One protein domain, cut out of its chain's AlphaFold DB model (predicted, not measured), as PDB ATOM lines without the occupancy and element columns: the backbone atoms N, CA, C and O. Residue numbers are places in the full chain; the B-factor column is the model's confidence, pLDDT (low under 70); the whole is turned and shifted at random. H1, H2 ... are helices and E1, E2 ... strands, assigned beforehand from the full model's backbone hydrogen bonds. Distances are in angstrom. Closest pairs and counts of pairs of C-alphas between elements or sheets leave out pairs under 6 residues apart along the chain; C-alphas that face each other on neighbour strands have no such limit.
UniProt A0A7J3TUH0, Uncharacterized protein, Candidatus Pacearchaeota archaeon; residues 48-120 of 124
ATOM      1  N   TYR A  48      24.905   5.036  75.470       81.44
ATOM      2  CA  TYR A  48      23.971   5.425  76.521       81.44
ATOM      3  C   TYR A  48      24.075   4.473  77.714       81.44
ATOM      4  O   TYR A  48      24.340   3.280  77.549       81.44
ATOM      5  N   ASP A  49      23.850   4.996  78.918       82.44
ATOM      6  CA  ASP A  49      23.724   4.149  80.099       82.44
ATOM      7  C   ASP A  49      22.503   3.222  79.972       82.44
ATOM      8  O   ASP A  49      21.363   3.676  79.892       82.44
ATOM      9  N   ILE A  50      22.745   1.908  79.962       80.56
ATOM     10  CA  ILE A  50      21.709   0.885  79.750       80.56
ATOM     11  C   ILE A  50      20.626   0.946  80.841       80.56
ATOM     12  O   ILE A  50      19.454   0.699  80.557       80.56
ATOM     13  N   GLY A  51      20.995   1.282  82.081       83.50
ATOM     14  CA  GLY A  51      20.063   1.376  83.201       83.50
ATOM     15  C   GLY A  51      19.122   2.570  83.065       83.50
ATOM     16  O   GLY A  51      17.913   2.422  83.241       83.50
ATOM     17  N   GLU A  52      19.656   3.731  82.694       86.94
ATOM     18  CA  GLU A  52      18.854   4.936  82.447       86.94
ATOM     19  C   GLU A  52      17.937   4.765  81.228       86.94
ATOM     20  O   GLU A  52      16.757   5.114  81.289       86.94
ATOM     21  N   VAL A  53      18.425   4.126  80.158       88.00
ATOM     22  CA  VAL A  53      17.592   3.776  78.995       88.00
ATOM     23  C   VAL A  53      16.455   2.836  79.395       88.00
ATOM     24  O   VAL A  53      15.308   3.072  79.020       88.00
ATOM     25  N   ALA A  54      16.737   1.793  80.180       87.81
ATOM     26  CA  ALA A  54      15.717   0.851  80.633       87.81
ATOM     27  C   ALA A  54      14.650   1.528  81.509       87.81
ATOM     28  O   ALA A  54      13.461   1.263  81.335       87.81
ATOM     29  N   ARG A  55      15.053   2.436  82.407       91.00
ATOM     30  CA  ARG A  55      14.124   3.223  83.236       91.00
ATOM     31  C   ARG A  55      13.238   4.132  82.393       91.00
ATOM     32  O   ARG A  55      12.020   4.114  82.558       91.00
ATOM     33  N   ALA A  56      13.835   4.883  81.469       91.94
ATOM     34  CA  ALA A  56      13.094   5.752  80.562       91.94
ATOM     35  C   ALA A  56      12.098   4.949  79.715       91.94
ATOM     36  O   ALA A  56      10.939   5.332  79.582       91.94
ATOM     37  N   LYS A  57      12.521   3.782  79.220       92.31
ATOM     38  CA  LYS A  57      11.667   2.867  78.464       92.31
ATOM     39  C   LYS A  57      10.488   2.356  79.287       92.31
ATOM     40  O   LYS A  57       9.362   2.415  78.811       92.31
ATOM     41  N   GLN A  58      10.716   1.908  80.522       92.81
ATOM     42  CA  GLN A  58       9.640   1.464  81.417       92.81
ATOM     43  C   GLN A  58       8.624   2.574  81.698       92.81
ATOM     44  O   GLN A  58       7.422   2.315  81.720       92.81
ATOM     45  N   PHE A  59       9.092   3.811  81.867       94.00
ATOM     46  CA  PHE A  59       8.208   4.959  82.037       94.00
ATOM     47  C   PHE A  59       7.381   5.233  80.774       94.00
ATOM     48  O   PHE A  59       6.168   5.381  80.838       94.00
ATOM     49  N   CYS A  60       8.001   5.201  79.597       93.19
ATOM     50  CA  CYS A  60       7.275   5.341  78.337       93.19
ATOM     51  C   CYS A  60       6.231   4.233  78.125       93.19
ATOM     52  O   CYS A  60       5.131   4.500  77.648       93.19
ATOM     53  N   VAL A  61       6.542   2.999  78.527       93.00
ATOM     54  CA  VAL A  61       5.593   1.878  78.486       93.00
ATOM     55  C   VAL A  61       4.419   2.101  79.443       93.00
ATOM     56  O   VAL A  61       3.280   1.819  79.073       93.00
ATOM     57  N   SER A  62       4.642   2.655  80.638       94.00
ATOM     58  CA  SER A  62       3.542   2.944  81.569       94.00
ATOM     59  C   SER A  62       2.588   4.018  81.034       94.00
ATOM     60  O   SER A  62       1.374   3.901  81.225       94.00
ATOM     61  N   LEU A  63       3.105   5.006  80.294       92.81
ATOM     62  CA  LEU A  63       2.296   6.002  79.585       92.81
ATOM     63  C   LEU A  63       1.450   5.352  78.483       92.81
ATOM     64  O   LEU A  63       0.250   5.620  78.399       92.81
ATOM     65  N   CYS A  64       2.032   4.427  77.708       90.31
ATOM     66  CA  CYS A  64       1.282   3.649  76.719       90.31
ATOM     67  C   CYS A  64       0.143   2.847  77.359       90.31
ATOM     68  O   CYS A  64      -0.985   2.873  76.872       90.31
ATOM     69  N   ILE A  65       0.427   2.141  78.461       90.94
ATOM     70  CA  ILE A  65      -0.558   1.319  79.185       90.94
ATOM     71  C   ILE A  65      -1.687   2.192  79.741       90.94
ATOM     72  O   ILE A  65      -2.853   1.801  79.703       90.94
ATOM     73  N   SER A  66      -1.352   3.393  80.208       91.25
ATOM     74  CA  SER A  66      -2.319   4.375  80.710       91.25
ATOM     75  C   SER A  66      -3.064   5.114  79.591       91.25
ATOM     76  O   SER A  66      -3.947   5.921  79.874       91.25
ATOM     77  N   ASN A  67      -2.733   4.833  78.325       87.94
ATOM     78  CA  ASN A  67      -3.264   5.495  77.135       87.94
ATOM     79  C   ASN A  67      -3.045   7.025  77.143       87.94
ATOM     80  O   ASN A  67      -3.797   7.775  76.515       87.94
ATOM     81  N   ASP A  68      -2.004   7.488  77.844       89.94
ATOM     82  CA  ASP A  68      -1.636   8.900  77.937       89.94
ATOM     83  C   ASP A  68      -0.778   9.302  76.732       89.94
ATOM     84  O   ASP A  68       0.454   9.242  76.736       89.94
ATOM     85  N   ARG A  69      -1.468   9.677  75.654       85.44
ATOM     86  CA  ARG A  69      -0.841  10.040  74.378       85.44
ATOM     87  C   ARG A  69      -0.027  11.323  74.460       85.44
ATOM     88  O   ARG A  69       1.043  11.390  73.869       85.44
ATOM     89  N   ILE A  70      -0.536  12.316  75.185       87.56
ATOM     90  CA  ILE A  70       0.133  13.612  75.333       87.56
ATOM     91  C   ILE A  70       1.406  13.403  76.148       87.56
ATOM     92  O   ILE A  70       2.486  13.765  75.688       87.56
ATOM     93  N   GLY A  71       1.302  12.708  77.286       89.31
ATOM     94  CA  GLY A  71       2.458  12.360  78.104       89.31
ATOM     95  C   GLY A  71       3.511  11.581  77.319       89.31
ATOM     96  O   GLY A  71       4.688  11.901  77.407       89.31
ATOM     97  N   TYR A  72       3.116  10.599  76.505       89.88
ATOM     98  CA  TYR A  72       4.066   9.826  75.698       89.88
ATOM     99  C   TYR A  72       4.832  10.679  74.675       89.88
ATOM    100  O   TYR A  72       6.031  10.477  74.478       89.88
ATOM    101  N   CYS A  73       4.146  11.611  74.012       89.50
ATOM    102  CA  CYS A  73       4.738  12.433  72.961       89.50
ATOM    103  C   CYS A  73       5.592  13.582  73.511       89.50
ATOM    104  O   CYS A  73       6.658  13.868  72.960       89.50
ATOM    105  N   ASP A  74       5.160  14.186  74.620       90.81
ATOM    106  CA  ASP A  74       5.839  15.321  75.249       90.81
ATOM    107  C   ASP A  74       6.932  14.889  76.235       90.81
ATOM    108  O   ASP A  74       7.771  15.703  76.628       90.81
ATOM    109  N   TYR A  75       6.958  13.616  76.646       91.50
ATOM    110  CA  TYR A  75       7.985  13.125  77.552       91.50
ATOM    111  C   TYR A  75       9.361  13.098  76.885       91.50
ATOM    112  O   TYR A  75       9.565  12.502  75.824       91.50
ATOM    113  N   VAL A  76      10.322  13.703  77.579       92.38
ATOM    114  CA  VAL A  76      11.723  13.791  77.180       92.38
ATOM    115  C   VAL A  76      12.584  13.229  78.303       92.38
ATOM    116  O   VAL A  76      12.654  13.796  79.392       92.38
ATOM    117  N   ALA A  77      13.266  12.121  78.030       91.00
ATOM    118  CA  ALA A  77      14.213  11.517  78.951       91.00
ATOM    119  C   ALA A  77      15.629  12.075  78.722       91.00
ATOM    120  O   ALA A  77      16.148  11.965  77.604       91.00
ATOM    121  N   PRO A  78      16.292  12.619  79.757       91.25
ATOM    122  CA  PRO A  78      17.703  12.973  79.686       91.25
ATOM    123  C   PRO A  78      18.561  11.710  79.847       91.25
ATOM    124  O   PRO A  78      18.692  11.165  80.940       91.25
ATOM    125  N   LEU A  79      19.160  11.236  78.759       90.00
ATOM    126  CA  LEU A  79      20.006  10.049  78.748       90.00
ATOM    127  C   LEU A  79      21.492  10.426  78.781       90.00
ATOM    128  O   LEU A  79      21.992  11.028  77.821       90.00
ATOM    129  N   PRO A  80      22.235  10.052  79.838       87.62
ATOM    130  CA  PRO A  80      23.666  10.291  79.894       87.62
ATOM    131  C   PRO A  80      24.400   9.379  78.904       87.62
ATOM    132  O   PRO A  80      24.213   8.160  78.865       87.62
ATOM    133  N   LYS A  81      25.284   9.991  78.125       87.38
ATOM    134  CA  LYS A  81      26.264   9.337  77.265       87.38
ATOM    135  C   LYS A  81      27.508   9.025  78.074       87.38
ATOM    136  O   LYS A  81      28.078   9.930  78.686       87.38
ATOM    137  N   LYS A  82      27.951   7.772  78.042       83.31
ATOM    138  CA  LYS A  82      29.163   7.326  78.726       83.31
ATOM    139  C   LYS A  82      30.265   6.971  77.738       83.31
ATOM    140  O   LYS A  82      29.999   6.406  76.677       83.31
ATOM    141  N   ASP A  83      31.500   7.312  78.089       81.19
ATOM    142  CA  ASP A  83      32.688   6.772  77.425       81.19
ATOM    143  C   ASP A  83      32.959   5.319  77.874       81.19
ATOM    144  O   ASP A  83      32.313   4.796  78.784       81.19
ATOM    145  N   ALA A  84      33.945   4.647  77.270       71.94
ATOM    146  CA  ALA A  84      34.341   3.294  77.691       71.94
ATOM    147  C   ALA A  84      34.930   3.215  79.109       71.94
ATOM    148  O   ALA A  84      35.084   2.118  79.639       71.94
ATOM    149  N   SER A  85      35.278   4.350  79.718       78.38
ATOM    150  CA  SER A  85      35.744   4.420  81.106       78.38
ATOM    151  C   SER A  85      34.586   4.614  82.095       78.38
ATOM    152  O   SER A  85      34.811   4.614  83.302       78.38
ATOM    153  N   GLY A  86      33.348   4.746  81.602       76.06
ATOM    154  CA  GLY A  86      32.145   4.955  82.404       76.06
ATOM    155  C   GLY A  86      31.892   6.411  82.801       76.06
ATOM    156  O   GLY A  86      30.949   6.666  83.554       76.06
ATOM    157  N   ASN A  87      32.683   7.366  82.301       82.62
ATOM    158  CA  ASN A  87      32.490   8.786  82.579       82.62
ATOM    159  C   ASN A  87      31.383   9.360  81.698       82.62
ATOM    160  O   ASN A  87      31.268   9.013  80.522       82.62
ATOM    161  N   ILE A  88      30.599  10.282  82.253       84.12
ATOM    162  CA  ILE A  88      29.555  10.988  81.509       84.12
ATOM    163  C   ILE A  88      30.222  12.032  80.607       84.12
ATOM    164  O   ILE A  88      30.849  12.967  81.096       84.12
ATOM    165  N   VAL A  89      30.078  11.867  79.294       87.00
ATOM    166  CA  VAL A  89      30.642  12.764  78.267       87.00
ATOM    167  C   VAL A  89      29.599  13.683  77.635       87.00
ATOM    168  O   VAL A  89      29.936  14.569  76.855       87.00
ATOM    169  N   GLY A  90      28.326  13.488  77.972       85.56
ATOM    170  CA  GLY A  90      27.223  14.337  77.541       85.56
ATOM    171  C   GLY A  90      25.880  13.775  77.981       85.56
ATOM    172  O   GLY A  90      25.812  12.679  78.535       85.56
ATOM    173  N   THR A  91      24.815  14.511  77.691       89.06
ATOM    174  CA  THR A  91      23.437  14.083  77.936       89.06
ATOM    175  C   THR A  91      22.614  14.428  76.708       89.06
ATOM    176  O   THR A  91      22.654  15.571  76.257       89.06
ATOM    177  N   ASP A  92      21.880  13.454  76.178       89.56
ATOM    178  CA  ASP A  92      20.911  13.692  75.113       89.56
ATOM    179  C   ASP A  92      19.499  13.637  75.668       89.56
ATOM    180  O   ASP A  92      19.162  12.772  76.469       89.56
ATOM    181  N   ASN A  93      18.658  14.519  75.161       91.19
ATOM    182  CA  ASN A  93      17.232  14.507  75.415       91.19
ATOM    183  C   ASN A  93      16.561  13.650  74.338       91.19
ATOM    184  O   ASN A  93      16.666  13.972  73.154       91.19
ATOM    185  N   LYS A  94      15.931  12.544  74.741       91.00
ATOM    186  CA  LYS A  94      15.287  11.582  73.835       91.00
ATOM    187  C   LYS A  94      13.819  11.403  74.182       91.00
ATOM    188  O   LYS A  94      13.479  11.252  75.354       91.00
ATOM    189  N   HIS A  95      12.967  11.386  73.165       91.94
ATOM    190  CA  HIS A  95      11.553  11.082  73.333       91.94
ATOM    191  C   HIS A  95      11.314   9.577  73.474       91.94
ATOM    192  O   HIS A  95      12.172   8.752  73.149       91.94
ATOM    193  N   CYS A  96      10.111   9.200  73.910       91.31
ATOM    194  CA  CYS A  96       9.720   7.797  74.047       91.31
ATOM    195  C   CYS A  96       9.837   6.977  72.755       91.31
ATOM    196  O   CYS A  96      10.036   5.761  72.816       91.31
ATOM    197  N   TYR A  97       9.722   7.640  71.602       89.56
ATOM    198  CA  TYR A  97       9.814   7.023  70.284       89.56
ATOM    199  C   TYR A  97      11.226   7.027  69.677       89.56
ATOM    200  O   TYR A  97      11.451   6.342  68.675       89.56
ATOM    201  N   ASP A  98      12.173   7.748  70.283       89.75
ATOM    202  CA  ASP A  98      13.538   7.890  69.780       89.75
ATOM    203  C   ASP A  98      14.439   6.715  70.168       89.75
ATOM    204  O   ASP A  98      14.275   6.070  71.206       89.75
ATOM    205  N   ASP A  99      15.482   6.493  69.366       84.12
ATOM    206  CA  ASP A  99      16.595   5.631  69.750       84.12
ATOM    207  C   ASP A  99      17.434   6.289  70.865       84.12
ATOM    208  O   ASP A  99      17.769   7.480  70.758       84.12
ATOM    209  N   PRO A 100      17.790   5.560  71.941       85.06
ATOM    210  CA  PRO A 100      17.689   4.103  72.137       85.06
ATOM    211  C   PRO A 100      16.414   3.596  72.845       85.06
ATOM    212  O   PRO A 100      16.279   2.389  73.039       85.06
ATOM    213  N   ILE A 101      15.493   4.472  73.254       89.25
ATOM    214  CA  ILE A 101      14.326   4.118  74.084       89.25
ATOM    215  C   ILE A 101      13.342   3.233  73.308       89.25
ATOM    216  O   ILE A 101      12.985   2.154  73.786       89.25
ATOM    217  N   ASN A 102      12.946   3.667  72.105       88.62
ATOM    218  CA  ASN A 102      12.083   2.943  71.166       88.62
ATOM    219  C   ASN A 102      10.892   2.208  71.828       88.62
ATOM    220  O   ASN A 102      10.637   1.034  71.528       88.62
ATOM    221  N   ALA A 103      10.166   2.859  72.741       88.62
ATOM    222  CA  ALA A 103       9.105   2.211  73.517       88.62
ATOM    223  C   ALA A 103       7.960   1.667  72.636       88.62
ATOM    224  O   ALA A 103       7.346   0.664  72.980       88.62
ATOM    225  N   GLN A 104       7.729   2.245  71.454       86.25
ATOM    226  CA  GLN A 104       6.763   1.776  70.449       86.25
ATOM    227  C   GLN A 104       7.017   0.343  69.952       86.25
ATOM    228  O   GLN A 104       6.117  -0.296  69.408       86.25
ATOM    229  N   LYS A 105       8.245  -0.174  70.101       86.88
ATOM    230  CA  LYS A 105       8.570  -1.563  69.742       86.88
ATOM    231  C   LYS A 105       8.111  -2.564  70.803       86.88
ATOM    232  O   LYS A 105       8.026  -3.751  70.490       86.88
ATOM    233  N   GLU A 106       7.801  -2.105  72.014       88.06
ATOM    234  CA  GLU A 106       7.289  -2.969  73.072       88.06
ATOM    235  C   GLU A 106       5.875  -3.437  72.753       88.06
ATOM    236  O   GLU A 106       5.057  -2.706  72.185       88.06
ATOM    237  N   VAL A 107       5.585  -4.676  73.145       86.38
ATOM    238  CA  VAL A 107       4.298  -5.319  72.870       86.38
ATOM    239  C   VAL A 107       3.154  -4.525  73.500       86.38
ATOM    240  O   VAL A 107       2.118  -4.359  72.858       86.38
ATOM    241  N   GLU A 108       3.345  -3.978  74.706       87.06
ATOM    242  CA  GLU A 108       2.326  -3.162  75.369       87.06
ATOM    243  C   GLU A 108       1.971  -1.912  74.559       87.06
ATOM    244  O   GLU A 108       0.802  -1.705  74.243       87.06
ATOM    245  N   CYS A 109       2.961  -1.115  74.147       86.25
ATOM    246  CA  CYS A 109       2.720   0.094  73.355       86.25
ATOM    247  C   CYS A 109       2.136  -0.226  71.974       86.25
ATOM    248  O   CYS A 109       1.200   0.438  71.517       86.25
ATOM    249  N   LYS A 110       2.634  -1.288  71.329       86.69
ATOM    250  CA  LYS A 110       2.169  -1.720  70.010       86.69
ATOM    251  C   LYS A 110       0.700  -2.149  70.019       86.69
ATOM    252  O   LYS A 110      -0.032  -1.810  69.095       86.69
ATOM    253  N   ASN A 111       0.259  -2.859  71.057       85.56
ATOM    254  CA  ASN A 111      -1.127  -3.325  71.176       85.56
ATOM    255  C   ASN A 111      -2.123  -2.176  71.382       85.56
ATOM    256  O   ASN A 111      -3.269  -2.276  70.949       85.56
ATOM    257  N   VAL A 112      -1.688  -1.088  72.020       84.81
ATOM    258  CA  VAL A 112      -2.514   0.107  72.261       84.81
ATOM    259  C   VAL A 112      -2.490   1.061  71.050       84.81
ATOM    260  O   VAL A 112      -3.287   1.995  70.965       84.81
ATOM    261  N   GLY A 113      -1.624   0.802  70.065       82.50
ATOM    262  CA  GLY A 113      -1.534   1.576  68.827       82.50
ATOM    263  C   GLY A 113      -0.663   2.829  68.934       82.50
ATOM    264  O   GLY A 113      -0.822   3.741  68.125       82.50
ATOM    265  N   PHE A 114       0.248   2.886  69.910       84.00
ATOM    266  CA  PHE A 114       1.266   3.934  69.969       84.00
ATOM    267  C   PHE A 114       2.290   3.701  68.850       84.00
ATOM    268  O   PHE A 114       2.913   2.640  68.771       84.00
ATOM    269  N   GLY A 115       2.413   4.678  67.949       73.81
ATOM    270  CA  GLY A 115       3.338   4.641  66.815       73.81
ATOM    271  C   GLY A 115       4.656   5.364  67.097       73.81
ATOM    272  O   GLY A 115       4.873   5.883  68.187       73.81
ATOM    273  N   GLY A 116       5.551   5.377  66.103       75.12
ATOM    274  CA  GLY A 116       6.791   6.164  66.150       75.12
ATOM    275  C   GLY A 116       6.536   7.675  66.050       75.12
ATOM    276  O   GLY A 116       5.439   8.140  66.332       75.12
ATOM    277  N   GLU A 117       7.529   8.441  65.594       75.62
ATOM    278  CA  GLU A 117       7.452   9.912  65.484       75.62
ATOM    279  C   GLU A 117       6.164  10.418  64.799       75.62
ATOM    280  O   GLU A 117       5.559  11.390  65.247       75.62
ATOM    281  N   ASP A 118       5.682   9.719  63.766       78.44
ATOM    282  CA  ASP A 118       4.466  10.091  63.026       78.44
ATOM    283  C   ASP A 118       3.186  10.066  63.877       78.44
ATOM    284  O   ASP A 118       2.227  10.765  63.562       78.44
ATOM    285  N   PHE A 119       3.158   9.294  64.969       81.12
ATOM    286  CA  PHE A 119       2.039   9.280  65.917       81.12
ATOM    287  C   PHE A 119       1.975  10.560  66.756       81.12
ATOM    288  O   PHE A 119       0.893  10.996  67.142       81.12
ATOM    289  N   CYS A 120       3.138  11.147  67.033       81.69
ATOM    290  CA  CYS A 120       3.283  12.331  67.867       81.69
ATOM    291  C   CYS A 120       3.338  13.634  67.063       81.69
ATOM    292  O   CYS A 120       3.299  14.718  67.646       81.69
TER     293      CYS A 120
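AT A GLANCE: This is residues 48 to 120 of the 124 residues of an uncharacterized protein of Candidatus Pacearchaeota archaeon (UniProt A0A7J3TUH0). One long helix, H1, and a two-stranded hairpin, E1 and E2, lie lengthwise beside each other, and the turn of the hairpin reaches past the first residue of H1. At the other end the short helices H2 and H3 pack on the last part of H1, with H4 near H2. The printed part has 73 residues, with four named helices and two named strands in the order H1 H2 E1 E2 H3 H4; the sheet, E1 - E2, is antiparallel and the class is mixed, helices and strands. The whole is compact, with a radius of gyration of the C-alphas of 12.5 A, and spans 39 by 19 by 16 A.

IN THESE COORDINATES: Find C-alpha 50 at (21.709, 0.885, 79.750); from there H1, residues 50 to 65, runs 22.3 A. H2 is residues 69 to 74. E1, residues 76 to 82, runs 18.7 A from C-alpha 76 at (11.723, 13.791, 77.180), and E2, residues 88 to 95, runs 19.8 A. H3 is residues 107 to 112, and H4, residues 117 to 120, ends at C-alpha 120, (3.283, 12.331, 67.867).

HOW THE PARTS SIT: H1 touches H2 with residues 60 to 64 alone, closest at the C-alphas of Leu 63 and Tyr 72, 5.7 A; this helical hairpin has a shallow tilt of 34 degrees, only just short of steep. The closest C-alphas of H1 and E1 are those of Ala 56 and Ala 77, 6.1 A. In the hairpin E1 and E2, look at N 77 and O 94, 2.8 A. H1 touches H3, closest at the C-alphas of Cys 64 and Cys 109, 5.1 A. In H1, H2 and H3 every O i to N i+4 pair is within hydrogen-bond range; H4 is too short for one.

THE WHOLE: The C-alphas of Ser 85 and Val 112 are the two farthest apart, 39.5 A. The printed part has no cut, the link E2 to H3 is long, and no printed residue is under 70.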